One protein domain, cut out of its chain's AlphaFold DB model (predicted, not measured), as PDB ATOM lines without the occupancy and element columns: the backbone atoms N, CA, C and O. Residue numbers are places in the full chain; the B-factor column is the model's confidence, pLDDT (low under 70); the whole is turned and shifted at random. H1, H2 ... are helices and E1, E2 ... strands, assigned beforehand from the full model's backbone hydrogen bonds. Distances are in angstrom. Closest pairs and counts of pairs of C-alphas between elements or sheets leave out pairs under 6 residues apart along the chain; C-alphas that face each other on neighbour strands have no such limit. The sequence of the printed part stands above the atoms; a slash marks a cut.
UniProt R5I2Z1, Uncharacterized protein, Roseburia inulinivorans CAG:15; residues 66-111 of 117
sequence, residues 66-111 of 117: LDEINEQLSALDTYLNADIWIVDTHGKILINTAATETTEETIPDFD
ATOM      1  N   LEU A  66     199.218 189.123 195.208       73.31
ATOM      2  CA  LEU A  66     200.600 188.694 195.489       73.31
ATOM      3  C   LEU A  66     200.671 187.683 196.641       73.31
ATOM      4  O   LEU A  66     201.438 186.728 196.553       73.31
ATOM      5  N   ASP A  67     199.848 187.870 197.674       78.31
ATOM      6  CA  ASP A  67     199.823 187.011 198.860       78.31
ATOM      7  C   ASP A  67     199.341 185.594 198.521       78.31
ATOM      8  O   ASP A  67     199.982 184.613 198.900       78.31
ATOM      9  N   GLU A  68     198.269 185.477 197.729       79.56
ATOM     10  CA  GLU A  68     197.748 184.181 197.264       79.56
ATOM     11  C   GLU A  68     198.766 183.437 196.395       79.56
ATOM     12  O   GLU A  68     198.829 182.205 196.410       79.56
ATOM     13  N   ILE A  69     199.577 184.166 195.623       79.00
ATOM     14  CA  ILE A  69     200.626 183.524 194.836       79.00
ATOM     15  C   ILE A  69     201.761 183.063 195.751       79.00
ATOM     16  O   ILE A  69     202.256 181.948 195.579       79.00
ATOM     17  N   ASN A  70     202.192 183.900 196.696       80.88
ATOM     18  CA  ASN A  70     203.259 183.536 197.619       80.88
ATOM     19  C   ASN A  70     202.928 182.226 198.357       80.88
ATOM     20  O   ASN A  70     203.781 181.348 198.467       80.88
ATOM     21  N   GLU A  71     201.671 182.048 198.774       82.62
ATOM     22  CA  GLU A  71     201.195 180.810 199.405       82.62
ATOM     23  C   GLU A  71     201.325 179.584 198.478       82.62
ATOM     24  O   GLU A  71     201.852 178.545 198.887       82.62
ATOM     25  N   GLN A  72     200.922 179.702 197.207       82.31
ATOM     26  CA  GLN A  72     201.061 178.613 196.232       82.31
ATOM     27  C   GLN A  72     202.523 178.283 195.911       82.31
ATOM     28  O   GLN A  72     202.880 177.107 195.802       82.31
ATOM     29  N   LEU A  73     203.377 179.297 195.764       82.06
ATOM     30  CA  LEU A  73     204.799 179.090 195.483       82.06
ATOM     31  C   LEU A  73     205.535 178.511 196.686       82.06
ATOM     32  O   LEU A  73     206.387 177.653 196.497       82.06
ATOM     33  N   SER A  74     205.163 178.884 197.909       82.38
ATOM     34  CA  SER A  74     205.737 178.305 199.133       82.38
ATOM     35  C   SER A  74     205.438 176.802 199.249       82.38
ATOM     36  O   SER A  74     206.272 176.013 199.703       82.38
ATOM     37  N   ALA A  75     204.262 176.370 198.780       83.06
ATOM     38  CA  ALA A  75     203.930 174.950 198.680       83.06
ATOM     39  C   ALA A  75     204.759 174.225 197.597       83.06
ATOM     40  O   ALA A  75     205.157 173.074 197.797       83.06
ATOM     41  N   LEU A  76     205.043 174.891 196.471       80.25
ATOM     42  CA  LEU A  76     205.888 174.356 195.395       80.25
ATOM     43  C   LEU A  76     207.369 174.287 195.781       80.25
ATOM     44  O   LEU A  76     208.008 173.288 195.472       80.25
ATOM     45  N   ASP A  77     207.889 175.285 196.493       81.12
ATOM     46  CA  ASP A  77     209.246 175.297 197.055       81.12
ATOM     47  C   ASP A  77     209.478 174.051 197.918       81.12
ATOM     48  O   ASP A  77     210.394 173.272 197.666       81.12
ATOM     49  N   THR A  78     208.549 173.752 198.832       79.31
ATOM     50  CA  THR A  78     208.628 172.542 199.671       79.31
ATOM     51  C   THR A  78     208.681 171.253 198.837       79.31
ATOM     52  O   THR A  78     209.358 170.294 199.212       79.31
ATOM     53  N   TYR A  79     207.962 171.204 197.711       73.56
ATOM     54  CA  TYR A  79     207.941 170.042 196.818       73.56
ATOM     55  C   TYR A  79     209.224 169.909 195.984       73.56
ATOM     56  O   TYR A  79     209.726 168.798 195.803       73.56
ATOM     57  N   LEU A  80     209.749 171.027 195.482       75.38
ATOM     58  CA  LEU A  80     210.937 171.086 194.628       75.38
ATOM     59  C   LEU A  80     212.245 171.135 195.433       75.38
ATOM     60  O   LEU A  80     213.313 170.900 194.867       75.38
ATOM     61  N   ASN A  81     212.161 171.402 196.739       80.62
ATOM     62  CA  ASN A  81     213.284 171.686 197.628       80.62
ATOM     63  C   ASN A  81     214.196 172.778 197.030       80.62
ATOM     64  O   ASN A  81     215.406 172.569 196.874       80.62
ATOM     65  N   ALA A  82     213.591 173.902 196.626       77.06
ATOM     66  CA  ALA A  82     214.248 174.972 195.882       77.06
ATOM     67  C   ALA A  82     213.610 176.344 196.152       77.06
ATOM     68  O   ALA A  82     212.406 176.512 195.972       77.06
ATOM     69  N   ASP A  83     214.450 177.338 196.450       82.69
ATOM     70  CA  ASP A  83     214.023 178.717 196.696       82.69
ATOM     71  C   ASP A  83     213.438 179.357 195.421       82.69
ATOM     72  O   ASP A  83     214.086 179.387 194.367       82.69
ATOM     73  N   ILE A  84     212.223 179.912 195.508       81.38
ATOM     74  CA  ILE A  84     211.534 180.558 194.382       81.38
ATOM     75  C   ILE A  84     211.451 182.065 194.620       81.38
ATOM     76  O   ILE A  84     210.816 182.532 195.569       81.38
ATOM     77  N   TRP A  85     212.048 182.843 193.714       84.12
ATOM     78  CA  TRP A  85     211.991 184.307 193.733       84.12
ATOM     79  C   TRP A  85     211.221 184.848 192.529       84.12
ATOM     80  O   TRP A  85     211.470 184.450 191.389       84.12
ATOM     81  N   ILE A  86     210.315 185.800 192.768       79.31
ATOM     82  CA  ILE A  86     209.700 186.605 191.705       79.31
ATOM     83  C   ILE A  86     210.294 187.998 191.761       79.31
ATOM     84  O   ILE A  86     210.232 188.663 192.791       79.31
ATOM     85  N   VAL A  87     210.839 188.436 190.631       80.88
ATOM     86  CA  VAL A  87     211.559 189.699 190.499       80.88
ATOM     87  C   VAL A  87     210.888 190.551 189.428       80.88
ATOM     88  O   VAL A  87     210.492 190.049 188.372       80.88
ATOM     89  N   ASP A  88     210.730 191.840 189.710       78.69
ATOM     90  CA  ASP A  88     210.209 192.805 188.750       78.69
ATOM     91  C   ASP A  88     211.239 193.148 187.655       78.69
ATOM     92  O   ASP A  88     212.376 192.673 187.625       78.69
ATOM     93  N   THR A  89     210.847 194.004 186.714       79.31
ATOM     94  CA  THR A  89     211.701 194.370 185.574       79.31
ATOM     95  C   THR A  89     212.926 195.210 185.946       79.31
ATOM     96  O   THR A  89     213.779 195.421 185.088       79.31
ATOM     97  N   HIS A  90     212.990 195.717 187.175       79.56
ATOM     98  CA  HIS A  90     214.053 196.562 187.714       79.56
ATOM     99  C   HIS A  90     214.928 195.814 188.731       79.56
ATOM    100  O   HIS A  90     215.791 196.431 189.351       79.56
ATOM    101  N   GLY A  91     214.719 194.506 188.916       76.75
ATOM    102  CA  GLY A  91     215.474 193.712 189.881       76.75
ATOM    103  C   GLY A  91     214.904 193.740 191.301       76.75
ATOM    104  O   GLY A  91     215.545 193.196 192.203       76.75
ATOM    105  N   LYS A  92     213.731 194.353 191.533       81.94
ATOM    106  CA  LYS A  92     213.066 194.356 192.845       81.94
ATOM    107  C   LYS A  92     212.442 192.989 193.105       81.94
ATOM    108  O   LYS A  92     211.619 192.527 192.313       81.94
ATOM    109  N   ILE A  93     212.782 192.369 194.230       82.75
ATOM    110  CA  ILE A  93     212.162 191.113 194.654       82.75
ATOM    111  C   ILE A  93     210.734 191.416 195.135       82.75
ATOM    112  O   ILE A  93     210.515 192.236 196.024       82.75
ATOM    113  N   LEU A  94     209.751 190.786 194.494       78.62
ATOM    114  CA  LEU A  94     208.329 190.892 194.822       78.62
ATOM    115  C   LEU A  94     207.875 189.743 195.727       78.62
ATOM    116  O   LEU A  94     207.049 189.954 196.609       78.62
ATOM    117  N   ILE A  95     208.408 188.537 195.498       79.44
ATOM    118  CA  ILE A  95     208.142 187.326 196.287       79.44
ATOM    119  C   ILE A  95     209.463 186.594 196.518       79.44
ATOM    120  O   ILE A  95     210.266 186.465 195.593       79.44
ATOM    121  N   ASN A  96     209.652 186.089 197.736       82.88
ATOM    122  CA  ASN A  96     210.757 185.226 198.132       82.88
ATOM    123  C   ASN A  96     210.204 184.131 199.056       82.88
ATOM    124  O   ASN A  96     209.836 184.436 200.187       82.88
ATOM    125  N   THR A  97     210.138 182.883 198.585       81.00
ATOM    126  CA  THR A  97     209.582 181.768 199.379       81.00
ATOM    127  C   THR A  97     210.494 181.322 200.525       81.00
ATOM    128  O   THR A  97     210.015 180.756 201.504       81.00
ATOM    129  N   ALA A  98     211.792 181.632 200.449       74.94
ATOM    130  CA  ALA A  98     212.777 181.287 201.470       74.94
ATOM    131  C   ALA A  98     212.790 182.274 202.653       74.94
ATOM    132  O   ALA A  98     213.269 181.945 203.742       74.94
ATOM    133  N   ALA A  99     212.280 183.495 202.457       67.00
ATOM    134  CA  ALA A  99     212.239 184.530 203.484       67.00
ATOM    135  C   ALA A  99     210.866 184.586 204.168       67.00
ATOM    136  O   ALA A  99     209.822 184.588 203.527       67.00
ATOM    137  N   THR A 100     210.864 184.690 205.498       59.00
ATOM    138  CA  THR A 100     209.628 184.806 206.295       59.00
ATOM    139  C   THR A 100     209.009 186.210 206.231       59.00
ATOM    140  O   THR A 100     207.863 186.390 206.630       59.00
ATOM    141  N   GLU A 101     209.746 187.203 205.719       57.41
ATOM    142  CA  GLU A 101     209.291 188.585 205.546       57.41
ATOM    143  C   GLU A 101     209.598 189.101 204.136       57.41
ATOM    144  O   GLU A 101     210.647 188.790 203.561       57.41
ATOM    145  N   THR A 102     208.697 189.932 203.601       55.41
ATOM    146  CA  THR A 102     208.857 190.620 202.315       55.41
ATOM    147  C   THR A 102     210.044 191.576 202.395       55.41
ATOM    148  O   THR A 102     209.941 192.696 202.892       55.41
ATOM    149  N   THR A 103     211.202 191.120 201.937       56.91
ATOM    150  CA  THR A 103     212.422 191.920 201.912       56.91
ATOM    151  C   THR A 103     212.356 192.841 200.694       56.91
ATOM    152  O   THR A 103     212.258 192.362 199.567       56.91
ATOM    153  N   GLU A 104     212.415 194.166 200.889       59.62
ATOM    154  CA  GLU A 104     212.582 195.142 199.791       59.62
ATOM    155  C   GLU A 104     214.018 195.116 199.234       59.62
ATOM    156  O   GLU A 104     214.666 196.144 199.034       59.62
ATOM    157  N   GLU A 105     214.548 193.919 199.017       70.00
ATOM    158  CA  GLU A 105     215.872 193.722 198.461       70.00
ATOM    159  C   GLU A 105     215.802 193.781 196.935       70.00
ATOM    160  O   GLU A 105     214.879 193.280 196.285       70.00
ATOM    161  N   THR A 106     216.780 194.467 196.353       75.38
ATOM    162  CA  THR A 106     216.972 194.549 194.906       75.38
ATOM    163  C   THR A 106     218.226 193.771 194.569       75.38
ATOM    164  O   THR A 106     219.253 193.954 195.228       75.38
ATOM    165  N   ILE A 107     218.159 192.923 193.548       76.38
ATOM    166  CA  ILE A 107     219.325 192.177 193.080       76.38
ATOM    167  C   ILE A 107     220.321 193.180 192.468       76.38
ATOM    168  O   ILE A 107     219.969 193.872 191.506       76.38
ATOM    169  N   PRO A 108     221.547 193.310 193.012       73.94
ATOM    170  CA  PRO A 108     222.538 194.223 192.458       73.94
ATOM    171  C   PRO A 108     222.983 193.744 191.071       73.94
ATOM    172  O   PRO A 108     223.224 192.558 190.878       73.94
ATOM    173  N   ASP A 109     223.110 194.684 190.130       75.44
ATOM    174  CA  ASP A 109     223.507 194.428 188.732       75.44
ATOM    175  C   ASP A 109     222.540 193.507 187.956       75.44
ATOM    176  O   ASP A 109     222.943 192.721 187.105       75.44
ATOM    177  N   PHE A 110     221.236 193.590 188.259       77.94
ATOM    178  CA  PHE A 110     220.212 192.811 187.562       77.94
ATOM    179  C   PHE A 110     220.117 193.188 186.074       77.94
ATOM    180  O   PHE A 110     219.646 194.274 185.724       77.94
ATOM    181  N   ASP A 111     220.493 192.254 185.200       75.56
ATOM    182  CA  ASP A 111     220.253 192.329 183.759       75.56
ATOM    183  C   ASP A 111     219.264 191.241 183.325       75.56
ATOM    184  O   ASP A 111     219.547 190.044 183.363       75.56
TER     185      ASP A 111
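AT A GLANCE: This is residues 66 to 111 of the 117 residues of an uncharacterized protein of Roseburia inulinivorans CAG:15 (UniProt R5I2Z1). A single helix, H1, makes one end of an elongated shape, and beside it is a small two-stranded hairpin, E1 and E2. After E2 a long tail with no named element, residues 97 to 111, loops out and folds back alongside the hairpin to the end away from the helix. The printed part has 46 residues, with one named helix and two named strands in the order H1, E1, E2; the sheet order is E1 - E2, antiparallel. The class is mixed, helices and strands, with under half of the residues in named elements. The whole is compact, with a radius of gyration of the C-alphas of 10.8 A, and spans 30 by 19 by 16 A.

HOW THE PARTS SIT: H1, residues 66 to 80, has every O i to N i+4 pair within hydrogen-bond range. A tight link of 4 residues joins it to E1, residues 85 to 87, and the two are near each other, with 5 pairs of C-alphas within 10 A. E1 forms a hairpin with E2, residues 93 to 96, through a tight link of 5 residues. The two strands are antiparallel, at 172 degrees between their directions. The C-alphas of Ile 86 and Ile 95 face each other at 4.9 A; N 86 and O 95 are 2.9 A apart and N 94 and O 86 2.8 A, both within hydrogen-bond range. The closest C-alphas of H1 and E2 are those of Asn 70 and Ile 95, 6.3 A apart.

IN THESE COORDINATES: H1 begins at C-alpha 66, (200.600, 188.694, 195.489), and runs 20.4 A to C-alpha 80, (210.937, 171.086, 194.628). E1 runs from Trp 85 to Val 87, 6.3 A. E2 runs from Ile 93 to Asn 96, 7.0 A, and ends at C-alpha 96, (210.757, 185.226, 198.132).

THE WHOLE: The two C-alphas farthest apart are those of Tyr 79 and Asp 109, at 30.0 A. The printed part has no cut. Mean pLDDT of the printed part is 76.4; residues 99 to 104 are under 70.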